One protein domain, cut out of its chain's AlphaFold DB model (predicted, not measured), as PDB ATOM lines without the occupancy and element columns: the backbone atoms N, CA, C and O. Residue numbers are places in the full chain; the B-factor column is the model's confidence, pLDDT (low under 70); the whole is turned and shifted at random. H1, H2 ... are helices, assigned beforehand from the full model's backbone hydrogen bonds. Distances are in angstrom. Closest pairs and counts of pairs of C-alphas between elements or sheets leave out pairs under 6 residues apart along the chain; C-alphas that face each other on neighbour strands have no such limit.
ATOM      1  N   ASP A  35       2.541 -58.353  11.848       82.81
ATOM      2  CA  ASP A  35       2.032 -59.542  12.548       82.81
ATOM      3  C   ASP A  35       1.445 -59.178  13.917       82.81
ATOM      4  O   ASP A  35       0.490 -59.805  14.366       82.81
ATOM      5  N   ILE A  36       1.952 -58.110  14.542       83.81
ATOM      6  CA  ILE A  36       1.362 -57.535  15.755       83.81
ATOM      7  C   ILE A  36       0.063 -56.801  15.415       83.81
ATOM      8  O   ILE A  36      -0.898 -56.896  16.167       83.81
ATOM      9  N   MET A  37      -0.007 -56.123  14.262       88.69
ATOM     10  CA  MET A  37      -1.263 -55.525  13.796       88.69
ATOM     11  C   MET A  37      -2.358 -56.580  13.635       88.69
ATOM     12  O   MET A  37      -3.491 -56.338  14.033       88.69
ATOM     13  N   ARG A  38      -2.020 -57.779  13.145       87.56
ATOM     14  CA  ARG A  38      -2.963 -58.906  13.120       87.56
ATOM     15  C   ARG A  38      -3.476 -59.252  14.524       87.56
ATOM     16  O   ARG A  38      -4.678 -59.273  14.723       87.56
ATOM     17  N   LEU A  39      -2.581 -59.426  15.502       87.75
ATOM     18  CA  LEU A  39      -2.970 -59.709  16.895       87.75
ATOM     19  C   LEU A  39      -3.779 -58.572  17.541       87.75
ATOM     20  O   LEU A  39      -4.580 -58.810  18.436       87.75
ATOM     21  N   ASN A  40      -3.543 -57.322  17.135       86.38
ATOM     22  CA  ASN A  40      -4.304 -56.169  17.606       86.38
ATOM     23  C   ASN A  40      -5.746 -56.194  17.072       86.38
ATOM     24  O   ASN A  40      -6.675 -56.001  17.848       86.38
ATOM     25  N   LYS A  41      -5.935 -56.515  15.785       89.69
ATOM     26  CA  LYS A  41      -7.272 -56.714  15.208       89.69
ATOM     27  C   LYS A  41      -8.026 -57.833  15.919       89.69
ATOM     28  O   LYS A  41      -9.163 -57.619  16.321       89.69
ATOM     29  N   ASP A  42      -7.356 -58.962  16.157       87.88
ATOM     30  CA  ASP A  42      -7.928 -60.078  16.917       87.88
ATOM     31  C   ASP A  42      -8.388 -59.606  18.320       87.88
ATOM     32  O   ASP A  42      -9.450 -60.002  18.797       87.88
ATOM     33  N   ALA A  43      -7.634 -58.713  18.977       85.75
ATOM     34  CA  ALA A  43      -8.017 -58.134  20.267       85.75
ATOM     35  C   ALA A  43      -9.241 -57.199  20.171       85.75
ATOM     36  O   ALA A  43     -10.150 -57.330  20.989       85.75
ATOM     37  N   CYS A  44      -9.310 -56.318  19.163       86.62
ATOM     38  CA  CYS A  44     -10.500 -55.492  18.896       86.62
ATOM     39  C   CYS A  44     -11.753 -56.361  18.693       86.62
ATOM     40  O   CYS A  44     -12.818 -56.062  19.232       86.62
ATOM     41  N   GLU A  45     -11.628 -57.453  17.932       87.88
ATOM     42  CA  GLU A  45     -12.726 -58.394  17.700       87.88
ATOM     43  C   GLU A  45     -13.160 -59.087  18.996       87.88
ATOM     44  O   GLU A  45     -14.355 -59.198  19.255       87.88
ATOM     45  N   VAL A  46     -12.222 -59.535  19.836       85.69
ATOM     46  CA  VAL A  46     -12.542 -60.148  21.137       85.69
ATOM     47  C   VAL A  46     -13.277 -59.163  22.050       85.69
ATOM     48  O   VAL A  46     -14.289 -59.537  22.645       85.69
ATOM     49  N   GLU A  47     -12.805 -57.919  22.146       78.56
ATOM     50  CA  GLU A  47     -13.422 -56.888  22.987       78.56
ATOM     51  C   GLU A  47     -14.835 -56.530  22.510       78.56
ATOM     52  O   GLU A  47     -15.775 -56.571  23.305       78.56
ATOM     53  N   GLY A  48     -15.022 -56.246  21.220       80.50
ATOM     54  CA  GLY A  48     -16.342 -55.881  20.701       80.50
ATOM     55  C   GLY A  48     -17.324 -57.057  20.627       80.50
ATOM     56  O   GLY A  48     -18.526 -56.879  20.832       80.50
ATOM     57  N   ASN A  49     -16.845 -58.292  20.438       81.88
ATOM     58  CA  ASN A  49     -17.698 -59.480  20.556       81.88
ATOM     59  C   ASN A  49     -18.165 -59.707  22.001       81.88
ATOM     60  O   ASN A  49     -19.284 -60.172  22.213       81.88
ATOM     61  N   ALA A  50     -17.341 -59.368  22.999       80.31
ATOM     62  CA  ALA A  50     -17.726 -59.461  24.406       80.31
ATOM     63  C   ALA A  50     -18.809 -58.437  24.793       80.31
ATOM     64  O   ALA A  50     -19.618 -58.712  25.681       80.31
ATOM     65  N   THR A  51     -18.851 -57.279  24.129       79.62
ATOM     66  CA  THR A  51     -19.873 -56.240  24.348       79.62
ATOM     67  C   THR A  51     -21.104 -56.404  23.450       79.62
ATOM     68  O   THR A  51     -22.154 -55.836  23.752       79.62
ATOM     69  N   GLY A  52     -21.005 -57.199  22.379       76.69
ATOM     70  CA  GLY A  52     -22.059 -57.377  21.378       76.69
ATOM     71  C   GLY A  52     -22.216 -56.185  20.426       76.69
ATOM     72  O   GLY A  52     -23.209 -56.113  19.702       76.69
ATOM     73  N   ASP A  53     -21.258 -55.254  20.424       79.00
ATOM     74  CA  ASP A  53     -21.282 -54.036  19.616       79.00
ATOM     75  C   ASP A  53     -20.329 -54.160  18.422       79.00
ATOM     76  O   ASP A  53     -19.133 -53.883  18.502       79.00
ATOM     77  N   THR A  54     -20.880 -54.573  17.285       76.19
ATOM     78  CA  THR A  54     -20.118 -54.750  16.039       76.19
ATOM     79  C   THR A  54     -19.581 -53.441  15.456       76.19
ATOM     80  O   THR A  54     -18.515 -53.456  14.847       76.19
ATOM     81  N   ALA A  55     -20.248 -52.303  15.690       78.81
ATOM     82  CA  ALA A  55     -19.764 -51.003  15.226       78.81
ATOM     83  C   ALA A  55     -18.485 -50.589  15.972       78.81
ATOM     84  O   ALA A  55     -17.566 -50.030  15.373       78.81
ATOM     85  N   SER A  56     -18.385 -50.945  17.259       79.94
ATOM     86  CA  SER A  56     -17.177 -50.707  18.058       79.94
ATOM     87  C   SER A  56     -15.950 -51.491  17.565       79.94
ATOM     88  O   SER A  56     -14.824 -51.009  17.692       79.94
ATOM     89  N   ILE A  57     -16.151 -52.664  16.943       83.38
ATOM     90  CA  ILE A  57     -15.067 -53.475  16.362       83.38
ATOM     91  C   ILE A  57     -14.465 -52.759  15.151       83.38
ATOM     92  O   ILE A  57     -13.245 -52.595  15.074       83.38
ATOM     93  N   GLU A  58     -15.313 -52.325  14.213       86.56
ATOM     94  CA  GLU A  58     -14.873 -51.646  12.988       86.56
ATOM     95  C   GLU A  58     -14.129 -50.346  13.311       86.56
ATOM     96  O   GLU A  58     -13.057 -50.091  12.758       86.56
ATOM     97  N   GLU A  59     -14.649 -49.562  14.260       86.31
ATOM     98  CA  GLU A  59     -14.008 -48.330  14.724       86.31
ATOM     99  C   GLU A  59     -12.650 -48.603  15.397       86.31
ATOM    100  O   GLU A  59     -11.665 -47.921  15.105       86.31
ATOM    101  N   CYS A  60     -12.560 -49.634  16.249       86.38
ATOM    102  CA  CYS A  60     -11.299 -50.042  16.873       86.38
ATOM    103  C   CYS A  60     -10.245 -50.388  15.815       86.38
ATOM    104  O   CYS A  60      -9.135 -49.854  15.853       86.38
ATOM    105  N   ILE A  61     -10.593 -51.232  14.841       89.50
ATOM    106  CA  ILE A  61      -9.665 -51.670  13.792       89.50
ATOM    107  C   ILE A  61      -9.192 -50.482  12.945       89.50
ATOM    108  O   ILE A  61      -7.984 -50.334  12.743       89.50
ATOM    109  N   ASP A  62     -10.103 -49.613  12.499       89.06
ATOM    110  CA  ASP A  62      -9.771 -48.443  11.675       89.06
ATOM    111  C   ASP A  62      -8.797 -47.489  12.390       89.06
ATOM    112  O   ASP A  62      -7.802 -47.043  11.804       89.06
ATOM    113  N   TYR A  63      -9.006 -47.216  13.681       88.06
ATOM    114  CA  TYR A  63      -8.077 -46.384  14.450       88.06
ATOM    115  C   TYR A  63      -6.701 -47.024  14.615       88.06
ATOM    116  O   TYR A  63      -5.686 -46.323  14.543       88.06
ATOM    117  N   GLN A  64      -6.644 -48.338  14.813       89.88
ATOM    118  CA  GLN A  64      -5.384 -49.059  14.970       89.88
ATOM    119  C   GLN A  64      -4.595 -49.081  13.651       89.88
ATOM    120  O   GLN A  64      -3.387 -48.849  13.669       89.88
ATOM    121  N   GLU A  65      -5.263 -49.254  12.505       91.56
ATOM    122  CA  GLU A  65      -4.634 -49.195  11.176       91.56
ATOM    123  C   GLU A  65      -4.089 -47.798  10.862       91.56
ATOM    124  O   GLU A  65      -2.920 -47.644  10.502       91.56
ATOM    125  N   LYS A  66      -4.892 -46.753  11.090       90.38
ATOM    126  CA  LYS A  66      -4.446 -45.363  10.913       90.38
ATOM    127  C   LYS A  66      -3.251 -45.030  11.802       90.38
ATOM    128  O   LYS A  66      -2.336 -44.319  11.374       90.38
ATOM    129  N   ALA A  67      -3.245 -45.527  13.039       89.62
ATOM    130  CA  ALA A  67      -2.130 -45.326  13.951       89.62
ATOM    131  C   ALA A  67      -0.872 -46.082  13.501       89.62
ATOM    132  O   ALA A  67       0.221 -45.508  13.529       89.62
ATOM    133  N   PHE A  68      -1.025 -47.322  13.032       91.38
ATOM    134  CA  PHE A  68       0.051 -48.123  12.456       91.38
ATOM    135  C   PHE A  68       0.737 -47.391  11.295       91.38
ATOM    136  O   PHE A  68       1.953 -47.194  11.332       91.38
ATOM    137  N   ASP A  69      -0.028 -46.902  10.317       89.62
ATOM    138  CA  ASP A  69       0.517 -46.198   9.149       89.62
ATOM    139  C   ASP A  69       1.301 -44.942   9.546       89.62
ATOM    140  O   ASP A  69       2.381 -44.659   9.017       89.62
ATOM    141  N   LYS A  70       0.794 -44.197  10.534       87.56
ATOM    142  CA  LYS A  70       1.477 -43.010  11.059       87.56
ATOM    143  C   LYS A  70       2.766 -43.358  11.789       87.56
ATOM    144  O   LYS A  70       3.759 -42.648  11.634       87.56
ATOM    145  N   LEU A  71       2.780 -44.446  12.549       87.81
ATOM    146  CA  LEU A  71       3.988 -44.937  13.204       87.81
ATOM    147  C   LEU A  71       5.028 -45.410  12.184       87.81
ATOM    148  O   LEU A  71       6.203 -45.101  12.362       87.81
ATOM    149  N   VAL A  72       4.625 -46.066  11.089       86.38
ATOM    150  CA  VAL A  72       5.531 -46.418   9.977       86.38
ATOM    151  C   VAL A  72       6.134 -45.154   9.359       86.38
ATOM    152  O   VAL A  72       7.335 -45.092   9.098       86.38
ATOM    153  N   GLU A  73       5.321 -44.115   9.154       84.38
ATOM    154  CA  GLU A  73       5.784 -42.808   8.679       84.38
ATOM    155  C   GLU A  73       6.820 -42.189   9.628       84.38
ATOM    156  O   GLU A  73       7.860 -41.730   9.152       84.38
ATOM    157  N   ILE A  74       6.562 -42.201  10.941       80.31
ATOM    158  CA  ILE A  74       7.485 -41.677  11.957       80.31
ATOM    159  C   ILE A  74       8.782 -42.485  11.964       80.31
ATOM    160  O   ILE A  74       9.858 -41.895  11.933       80.31
ATOM    161  N   TYR A  75       8.682 -43.814  11.942       77.94
ATOM    162  CA  TYR A  75       9.826 -44.724  11.951       77.94
ATOM    163  C   TYR A  75      10.773 -44.476  10.773       77.94
ATOM    164  O   TYR A  75      11.988 -44.457  10.941       77.94
ATOM    165  N   ASN A  76      10.215 -44.247   9.582       73.19
ATOM    166  CA  ASN A  76      10.999 -44.064   8.363       73.19
ATOM    167  C   ASN A  76      11.545 -42.639   8.173       73.19
ATOM    168  O   ASN A  76      12.450 -42.453   7.364       73.19
ATOM    169  N   ARG A  77      10.978 -41.624   8.843       70.25
ATOM    170  CA  ARG A  77      11.310 -40.206   8.592       70.25
ATOM    171  C   ARG A  77      11.963 -39.466   9.749       70.25
ATOM    172  O   ARG A  77      12.557 -38.418   9.504       70.25
ATOM    173  N   HIS A  78      11.812 -39.929  10.984       64.50
ATOM    174  CA  HIS A  78      12.268 -39.193  12.157       64.50
ATOM    175  C   HIS A  78      13.439 -39.897  12.849       64.50
ATOM    176  O   HIS A  78      13.401 -41.104  13.069       64.50
ATOM    177  N   ASP A  79      14.440 -39.110  13.258       65.44
ATOM    178  CA  ASP A  79      15.614 -39.533  14.041       65.44
ATOM    179  C   ASP A  79      15.241 -39.869  15.509       65.44
ATOM    180  O   ASP A  79      15.942 -39.477  16.439       65.44
ATOM    181  N   ILE A  80      14.110 -40.548  15.746       72.38
ATOM    182  CA  ILE A  80      13.740 -41.026  17.085       72.38
ATOM    183  C   ILE A  80      14.529 -42.299  17.371       72.38
ATOM    184  O   ILE A  80      14.511 -43.273  16.617       72.38
ATOM    185  N   THR A  81      15.219 -42.284  18.495       74.75
ATOM    186  CA  THR A  81      16.203 -43.271  18.897       74.75
ATOM    187  C   THR A  81      15.590 -44.534  19.500       74.75
ATOM    188  O   THR A  81      14.392 -44.640  19.793       74.75
ATOM    189  N   ALA A  82      16.456 -45.535  19.668       70.75
ATOM    190  CA  ALA A  82      16.151 -46.831  20.259       70.75
ATOM    191  C   ALA A  82      15.975 -46.836  21.803       70.75
ATOM    192  O   ALA A  82      16.017 -47.908  22.394       70.75
ATOM    193  N   PRO A  83      15.908 -45.693  22.505       75.75
ATOM    194  CA  PRO A  83      15.211 -45.628  23.811       75.75
ATOM    195  C   PRO A  83      13.726 -45.195  23.798       75.75
ATOM    196  O   PRO A  83      12.905 -45.826  24.471       75.75
ATOM    197  N   SER A  84      13.348 -44.170  23.027       82.19
ATOM    198  CA  SER A  84      11.987 -43.587  23.044       82.19
ATOM    199  C   SER A  84      10.858 -44.498  22.551       82.19
ATOM    200  O   SER A  84       9.860 -44.704  23.238       82.19
ATOM    201  N   TRP A  85      11.003 -45.104  21.379       82.50
ATOM    202  CA  TRP A  85      10.166 -46.223  20.928       82.50
ATOM    203  C   TRP A  85       9.984 -47.348  21.961       82.50
ATOM    204  O   TRP A  85       8.914 -47.926  21.997       82.50
ATOM    205  N   GLY A  86      10.934 -47.649  22.838       80.00
ATOM    206  CA  GLY A  86      10.871 -48.788  23.770       80.00
ATOM    207  C   GLY A  86      10.078 -48.425  24.994       80.00
ATOM    208  O   GLY A  86       9.279 -49.222  25.477       80.00
ATOM    209  N   LEU A  87      10.230 -47.174  25.420       83.25
ATOM    210  CA  LEU A  87       9.317 -46.554  26.356       83.25
ATOM    211  C   LEU A  87       7.880 -46.599  25.815       83.25
ATOM    212  O   LEU A  87       6.991 -47.096  26.501       83.25
ATOM    213  N   CYS A  88       7.655 -46.174  24.569       86.38
ATOM    214  CA  CYS A  88       6.319 -46.181  23.971       86.38
ATOM    215  C   CYS A  88       5.762 -47.586  23.693       86.38
ATOM    216  O   CYS A  88       4.563 -47.802  23.856       86.38
ATOM    217  N   ILE A  89       6.613 -48.559  23.356       85.44
ATOM    218  CA  ILE A  89       6.260 -49.984  23.301       85.44
ATOM    219  C   ILE A  89       5.764 -50.441  24.670       85.44
ATOM    220  O   ILE A  89       4.668 -50.994  24.750       85.44
ATOM    221  N   GLY A  90       6.504 -50.130  25.738       82.38
ATOM    222  CA  GLY A  90       6.112 -50.446  27.110       82.38
ATOM    223  C   GLY A  90       4.750 -49.865  27.501       82.38
ATOM    224  O   GLY A  90       3.939 -50.577  28.081       82.38
ATOM    225  N   GLN A  91       4.463 -48.614  27.123       84.50
ATOM    226  CA  GLN A  91       3.165 -47.976  27.398       84.50
ATOM    227  C   GLN A  91       2.001 -48.583  26.602       84.50
ATOM    228  O   GLN A  91       0.858 -48.532  27.040       84.50
ATOM    229  N   SER A  92       2.279 -49.138  25.422       86.25
ATOM    230  CA  SER A  92       1.254 -49.656  24.508       86.25
ATOM    231  C   SER A  92       0.921 -51.137  24.684       86.25
ATOM    232  O   SER A  92       0.039 -51.642  23.995       86.25
ATOM    233  N   HIS A  93       1.641 -51.865  25.537       82.62
ATOM    234  CA  HIS A  93       1.523 -53.319  25.613       82.62
ATOM    235  C   HIS A  93       0.141 -53.763  26.118       82.62
ATOM    236  O   HIS A  93      -0.284 -53.387  27.209       82.62
ATOM    237  N   ILE A  94      -0.530 -54.609  25.332       75.12
ATOM    238  CA  ILE A  94      -1.816 -55.236  25.660       75.12
ATOM    239  C   ILE A  94      -1.705 -56.726  25.361       75.12
ATOM    240  O   ILE A  94      -1.818 -57.122  24.214       75.12
ATOM    241  N   HIS A  95      -1.439 -57.575  26.353       66.56
ATOM    242  CA  HIS A  95      -1.149 -58.992  26.094       66.56
ATOM    243  C   HIS A  95      -2.235 -59.671  25.225       66.56
ATOM    244  O   HIS A  95      -3.406 -59.594  25.598       66.56
ATOM    245  N   PRO A  96      -1.896 -60.363  24.110       69.25
ATOM    246  CA  PRO A  96      -0.563 -60.664  23.553       69.25
ATOM    247  C   PRO A  96      -0.075 -59.704  22.437       69.25
ATOM    248  O   PRO A  96       0.852 -60.033  21.698       69.25
ATOM    249  N   SER A  97      -0.713 -58.550  22.275       79.12
ATOM    250  CA  SER A  97      -0.480 -57.535  21.242       79.12
ATOM    251  C   SER A  97       0.036 -56.191  21.810       79.12
ATOM    252  O   SER A  97       0.542 -56.096  22.930       79.12
ATOM    253  N   PHE A  98      -0.080 -55.124  21.018       84.00
ATOM    254  CA  PHE A  98       0.228 -53.740  21.374       84.00
ATOM    255  C   PHE A  98      -0.822 -52.800  20.788       84.00
ATOM    256  O   PHE A  98      -1.219 -52.978  19.641       84.00
ATOM    257  N   ASN A  99      -1.237 -51.784  21.539       87.31
ATOM    258  CA  ASN A  99      -2.195 -50.768  21.128       87.31
ATOM    259  C   ASN A  99      -1.464 -49.646  20.368       87.31
ATOM    260  O   ASN A  99      -0.805 -48.788  20.963       87.31
ATOM    261  N   TYR A 100      -1.580 -49.643  19.040       89.69
ATOM    262  CA  TYR A 100      -0.897 -48.686  18.174       89.69
ATOM    263  C   TYR A 100      -1.381 -47.251  18.359       89.69
ATOM    264  O   TYR A 100      -0.587 -46.323  18.212       89.69
ATOM    265  N   VAL A 101      -2.636 -47.050  18.752       88.00
ATOM    266  CA  VAL A 101      -3.161 -45.722  19.092       88.00
ATOM    267  C   VAL A 101      -2.419 -45.143  20.300       88.00
ATOM    268  O   VAL A 101      -1.934 -44.009  20.248       88.00
ATOM    269  N   ILE A 102      -2.247 -45.938  21.362       88.50
ATOM    270  CA  ILE A 102      -1.463 -45.538  22.541       88.50
ATOM    271  C   ILE A 102      -0.000 -45.303  22.154       88.50
ATOM    272  O   ILE A 102       0.591 -44.294  22.541       88.50
ATOM    273  N   MET A 103       0.587 -46.186  21.343       89.38
ATOM    274  CA  MET A 103       1.966 -46.018  20.882       89.38
ATOM    275  C   MET A 103       2.153 -44.701  20.111       89.38
ATOM    276  O   MET A 103       3.109 -43.969  20.373       89.38
ATOM    277  N   LEU A 104       1.231 -44.355  19.208       89.00
ATOM    278  CA  LEU A 104       1.262 -43.095  18.464       89.00
ATOM    279  C   LEU A 104       1.114 -41.879  19.385       89.00
ATOM    280  O   LEU A 104       1.824 -40.887  19.207       89.00
ATOM    281  N   GLY A 105       0.233 -41.948  20.383       87.62
ATOM    282  CA  GLY A 105       0.101 -40.902  21.399       87.62
ATOM    283  C   GLY A 105       1.396 -40.660  22.162       87.62
ATOM    284  O   GLY A 105       1.844 -39.516  22.263       87.62
ATOM    285  N   CYS A 106       2.050 -41.732  22.605       89.06
ATOM    286  CA  CYS A 106       3.347 -41.645  23.263       89.06
ATOM    287  C   CYS A 106       4.405 -41.019  22.341       89.06
ATOM    288  O   CYS A 106       5.138 -40.126  22.761       89.06
ATOM    289  N   MET A 107       4.434 -41.393  21.058       87.94
ATOM    290  CA  MET A 107       5.370 -40.802  20.094       87.94
ATOM    291  C   MET A 107       5.169 -39.311  19.870       87.94
ATOM    292  O   MET A 107       6.142 -38.571  19.717       87.94
ATOM    293  N   LYS A 108       3.918 -38.846  19.877       86.62
ATOM    294  CA  LYS A 108       3.621 -37.411  19.815       86.62
ATOM    295  C   LYS A 108       4.167 -36.685  21.048       86.62
ATOM    296  O   LYS A 108       4.775 -35.631  20.902       86.62
ATOM    297  N   VAL A 109       4.052 -37.272  22.242       87.62
ATOM    298  CA  VAL A 109       4.655 -36.718  23.472       87.62
ATOM    299  C   VAL A 109       6.180 -36.670  23.385       87.62
ATOM    300  O   VAL A 109       6.773 -35.647  23.732       87.62
ATOM    301  N   VAL A 110       6.817 -37.731  22.882       87.19
ATOM    302  CA  VAL A 110       8.273 -37.760  22.663       87.19
ATOM    303  C   VAL A 110       8.706 -36.606  21.759       87.19
ATOM    304  O   VAL A 110       9.635 -35.868  22.089       87.19
ATOM    305  N   LYS A 111       8.003 -36.407  20.642       83.19
ATOM    306  CA  LYS A 111       8.321 -35.352  19.678       83.19
ATOM    307  C   LYS A 111       8.090 -33.949  20.242       83.19
ATOM    308  O   LYS A 111       8.976 -33.104  20.148       83.19
ATOM    309  N   ASP A 112       6.922 -33.707  20.829       83.50
ATOM    310  CA  ASP A 112       6.462 -32.349  21.131       83.50
ATOM    311  C   ASP A 112       6.911 -31.861  22.517       83.50
ATOM    312  O   ASP A 112       7.160 -30.667  22.708       83.50
ATOM    313  N   ILE A 113       7.019 -32.771  23.492       84.81
ATOM    314  CA  ILE A 113       7.321 -32.446  24.894       84.81
ATOM    315  C   ILE A 113       8.737 -32.872  25.266       84.81
ATOM    316  O   ILE A 113       9.490 -32.064  25.809       84.81
ATOM    317  N   CYS A 114       9.105 -34.129  24.998       85.69
ATOM    318  CA  CYS A 114      10.428 -34.629  25.377       85.69
ATOM    319  C   CYS A 114      11.542 -34.008  24.528       85.69
ATOM    320  O   CYS A 114      12.653 -33.846  25.035       85.69
ATOM    321  N   LYS A 115      11.220 -33.653  23.272       84.25
ATOM    322  CA  LYS A 115      12.125 -33.057  22.280       84.25
ATOM    323  C   LYS A 115      13.444 -33.811  22.235       84.25
ATOM    324  O   LYS A 115      14.489 -33.331  22.667       84.25
ATOM    325  N   GLU A 116      13.354 -35.055  21.786       82.44
ATOM    326  CA  GLU A 116      14.517 -35.924  21.723       82.44
ATOM    327  C   GLU A 116      15.585 -35.373  20.764       82.44
ATOM    328  O   GLU A 116      15.305 -35.001  19.623       82.44
ATOM    329  N   THR A 117      16.821 -35.321  21.247       81.69
ATOM    330  CA  THR A 117      18.004 -34.947  20.483       81.69
ATOM    331  C   THR A 117      18.527 -36.140  19.687       81.69
ATOM    332  O   THR A 117      18.274 -37.299  20.010       81.69
ATOM    333  N   LYS A 118      19.339 -35.878  18.658       76.38
ATOM    334  CA  LYS A 118      19.898 -36.932  17.787       76.38
ATOM    335  C   LYS A 118      20.755 -37.976  18.515       76.38
ATOM    336  O   LYS A 118      20.939 -39.073  18.001       76.38
ATOM    337  N   ASP A 119      21.300 -37.645  19.687       77.75
ATOM    338  CA  ASP A 119      22.048 -38.568  20.550       77.75
ATOM    339  C   ASP A 119      21.152 -39.369  21.515       77.75
ATOM    340  O   ASP A 119      21.668 -40.077  22.379       77.75
ATOM    341  N   GLY A 120      19.826 -39.283  21.369       75.06
ATOM    342  CA  GLY A 120      18.851 -40.053  22.145       75.06
ATOM    343  C   GLY A 120      18.636 -39.539  23.562       75.06
ATOM    344  O   GLY A 120      18.213 -40.295  24.436       75.06
ATOM    345  N   LYS A 121      18.960 -38.266  23.813       83.06
ATOM    346  CA  LYS A 121      18.672 -37.594  25.082       83.06
ATOM    347  C   LYS A 121      17.423 -36.740  24.943       83.06
ATOM    348  O   LYS A 121      17.063 -36.298  23.861       83.06
ATOM    349  N   TRP A 122      16.767 -36.473  26.060       88.00
ATOM    350  CA  TRP A 122      15.633 -35.552  26.104       88.00
ATOM    351  C   TRP A 122      16.102 -34.198  26.617       88.00
ATOM    352  O   TRP A 122      16.907 -34.148  27.550       88.00
ATOM    353  N   GLU A 123      15.578 -33.105  26.056       87.19
ATOM    354  CA  GLU A 123      15.894 -31.749  26.528       87.19
ATOM    355  C   GLU A 123      15.580 -31.591  28.025       87.19
ATOM    356  O   GLU A 123      16.342 -30.978  28.773       87.19
ATOM    357  N   ASN A 124      14.471 -32.186  28.479       89.56
ATOM    358  CA  ASN A 124      14.087 -32.225  29.885       89.56
ATOM    359  C   ASN A 124      13.568 -33.620  30.276       89.56
ATOM    360  O   ASN A 124      12.368 -33.891  30.149       89.56
ATOM    361  N   PRO A 125      14.439 -34.506  30.796       88.06
ATOM    362  CA  PRO A 125      14.051 -35.879  31.089       88.06
ATOM    363  C   PRO A 125      12.956 -36.013  32.149       88.06
ATOM    364  O   PRO A 125      12.071 -36.856  32.028       88.06
ATOM    365  N   ASN A 126      12.969 -35.140  33.160       87.00
ATOM    366  CA  ASN A 126      11.967 -35.154  34.224       87.00
ATOM    367  C   ASN A 126      10.583 -34.753  33.708       87.00
ATOM    368  O   ASN A 126       9.584 -35.348  34.108       87.00
ATOM    369  N   LEU A 127      10.514 -33.741  32.837       86.19
ATOM    370  CA  LEU A 127       9.263 -33.354  32.191       86.19
ATOM    371  C   LEU A 127       8.763 -34.477  31.278       86.19
ATOM    372  O   LEU A 127       7.594 -34.832  31.361       86.19
ATOM    373  N   CYS A 128       9.656 -35.064  30.477       86.44
ATOM    374  CA  CYS A 128       9.320 -36.160  29.575       86.44
ATOM    375  C   CYS A 128       8.673 -37.339  30.311       86.44
ATOM    376  O   CYS A 128       7.545 -37.716  29.993       86.44
ATOM    377  N   MET A 129       9.342 -37.862  31.346       86.06
ATOM    378  CA  MET A 129       8.832 -38.997  32.121       86.06
ATOM    379  C   MET A 129       7.492 -38.673  32.774       86.06
ATOM    380  O   MET A 129       6.544 -39.431  32.610       86.06
ATOM    381  N   LYS A 130       7.362 -37.501  33.414       85.88
ATOM    382  CA  LYS A 130       6.085 -37.077  34.008       85.88
ATOM    383  C   LYS A 130       4.965 -36.990  32.978       85.88
ATOM    384  O   LYS A 130       3.843 -37.396  33.264       85.88
ATOM    385  N   SER A 131       5.240 -36.453  31.793       85.00
ATOM    386  CA  SER A 131       4.240 -36.345  30.732       85.00
ATOM    387  C   SER A 131       3.817 -37.714  30.213       85.00
ATOM    388  O   SER A 131       2.618 -37.948  30.066       85.00
ATOM    389  N   ILE A 132       4.763 -38.630  30.000       84.31
ATOM    390  CA  ILE A 132       4.472 -39.993  29.551       84.31
ATOM    391  C   ILE A 132       3.676 -40.753  30.620       84.31
ATOM    392  O   ILE A 132       2.572 -41.204  30.326       84.31
ATOM    393  N   GLU A 133       4.164 -40.791  31.862       82.62
ATOM    394  CA  GLU A 133       3.541 -41.501  32.990       82.62
ATOM    395  C   GLU A 133       2.176 -40.938  33.386       82.62
ATOM    396  O   GLU A 133       1.325 -41.674  33.879       82.62
ATOM    397  N   SER A 134       1.931 -39.641  33.161       81.62
ATOM    398  CA  SER A 134       0.629 -39.046  33.475       81.62
ATOM    399  C   SER A 134      -0.522 -39.664  32.682       81.62
ATOM    400  O   SER A 134      -1.673 -39.527  33.088       81.62
ATOM    401  N   GLY A 135      -0.240 -40.252  31.511       74.62
ATOM    402  CA  GLY A 135      -1.261 -40.768  30.599       74.62
ATOM    403  C   GLY A 135      -2.258 -39.715  30.097       74.62
ATOM    404  O   GLY A 135      -3.188 -40.057  29.375       74.62
ATOM    405  N   ALA A 136      -2.085 -38.425  30.420       74.31
ATOM    406  CA  ALA A 136      -3.041 -37.362  30.089       74.31
ATOM    407  C   ALA A 136      -3.239 -37.178  28.572       74.31
ATOM    408  O   ALA A 136      -4.230 -36.614  28.114       74.31
ATOM    409  N   TRP A 137      -2.286 -37.669  27.784       76.00
ATOM    410  CA  TRP A 137      -2.312 -37.692  26.330       76.00
ATOM    411  C   TRP A 137      -3.118 -38.865  25.754       76.00
ATOM    412  O   TRP A 137      -3.580 -38.750  24.622       76.00
ATOM    413  N   ILE A 138      -3.351 -39.944  26.510       70.31
ATOM    414  CA  ILE A 138      -4.092 -41.133  26.048       70.31
ATOM    415  C   ILE A 138      -5.516 -40.742  25.638       70.31
ATOM    416  O   ILE A 138      -6.003 -41.168  24.598       70.31
ATOM    417  N   ASN A 139      -6.147 -39.832  26.381       63.19
ATOM    418  CA  ASN A 139      -7.506 -39.359  26.100       63.19
ATOM    419  C   ASN A 139      -7.541 -38.013  25.354       63.19
ATOM    420  O   ASN A 139      -8.588 -37.371  25.290       63.19
ATOM    421  N   ASN A 140      -6.411 -37.532  24.821       63.12
ATOM    422  CA  ASN A 140      -6.375 -36.237  24.149       63.12
ATOM    423  C   ASN A 140      -6.815 -36.380  22.679       63.12
ATOM    424  O   ASN A 140      -6.052 -36.939  21.892       63.12
ATOM    425  N   PRO A 141      -7.959 -35.804  22.253       58.03
ATOM    426  CA  PRO A 141      -8.463 -35.929  20.881       58.03
ATOM    427  C   PRO A 141      -7.467 -35.443  19.810       58.03
ATOM    428  O   PRO A 141      -7.502 -35.908  18.674       58.03
ATOM    429  N   LYS A 142      -6.509 -34.564  20.149       57.28
ATOM    430  CA  LYS A 142      -5.445 -34.116  19.227       57.28
ATOM    431  C   LYS A 142      -4.428 -35.213  18.882       57.28
ATOM    432  O   LYS A 142      -3.778 -35.145  17.837       57.28
ATOM    433  N   VAL A 143      -4.300 -36.249  19.713       50.34
ATOM    434  CA  VAL A 143      -3.525 -37.455  19.377       50.34
ATOM    435  C   VAL A 143      -4.156 -38.202  18.200       50.34
ATOM    436  O   VAL A 143      -3.434 -38.773  17.386       50.34
ATOM    437  N   TYR A 144      -5.467 -38.088  18.029       51.22
ATOM    438  CA  TYR A 144      -6.240 -38.761  16.987       51.22
ATOM    439  C   TYR A 144      -6.389 -37.912  15.718       51.22
ATOM    440  O   TYR A 144      -6.802 -38.414  14.676       51.22
ATOM    441  N   GLN A 145      -6.019 -36.627  15.770       46.00
ATOM    442  CA  GLN A 145      -6.032 -35.772  14.588       46.00
ATOM    443  C   GLN A 145      -4.815 -36.034  13.679       46.00
ATOM    444  O   GLN A 145      -3.708 -36.298  14.183       46.00
TER     445      GLN A 145
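This is residues 35 to 145 of the 150 residues of an uncharacterized protein of Acinetobacter sp. 826659 (UniProt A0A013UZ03). One long helix, H2, makes a spine: H1 folds back along its first part as a hairpin, and a cluster of helices round H4 packs on residues 63 to 71 of H2. In the cluster H3 and H5 both pack on H4, running opposite to it, and the short H6 packs on H4 as well, with Val 143 next to Gly 105. The printed part has 111 residues with six named helices, H1 to H6 in chain order, and no named strand; the class is all helix. It is compact, with a radius of gyration of the C-alphas of 14.7 A, yet elongated, spanning 46 by 27 by 25 A.

H2, residues 54 to 77, measures 35.4 A from C-alpha 54 at (-20.118, -54.750, 16.039) to C-alpha 77 at (11.310, -40.206, 8.592). H1 is residues 35 to 51, 25.1 A, and H4 is residues 100 to 114, 19.4 A. H3 is residues 84 to 92, H5 residues 125 to 133 and H6 residues 141 to 144, ending at (-6.240, -38.761, 16.987).

H4 is the hub, touching four helices. H2 touches it at a steep tilt of 42 degrees, the same way, closest at the C-alphas of Ala 67 and Val 101, 5.3 A. H3 and H4 form a hairpin, closest at Ser 92 and Met 103, C-alphas 5.2 A apart. H4 and H5 form another, closest at Cys 114 and Cys 128, C-alphas 4.6 A apart. H6 touches H4, closest at the C-alphas of Val 143 and Gly 105, 5.4 A. H1 and H2 touch at a shallow tilt of 23 degrees, opposite ways, closest at the C-alphas of Gly 48 and Ile 57, 5.1 A. In H1 to H5 every O i to N i+4 pair is within hydrogen-bond range; H6 is too short for one.

The C-alphas of Gly 52 and Asp 119, the two farthest apart, are 48.0 A apart. The printed part has no cut and no long link. Model pLDDT is under 70 at residues 78 to 79, 95 to 96 and 139 to 145.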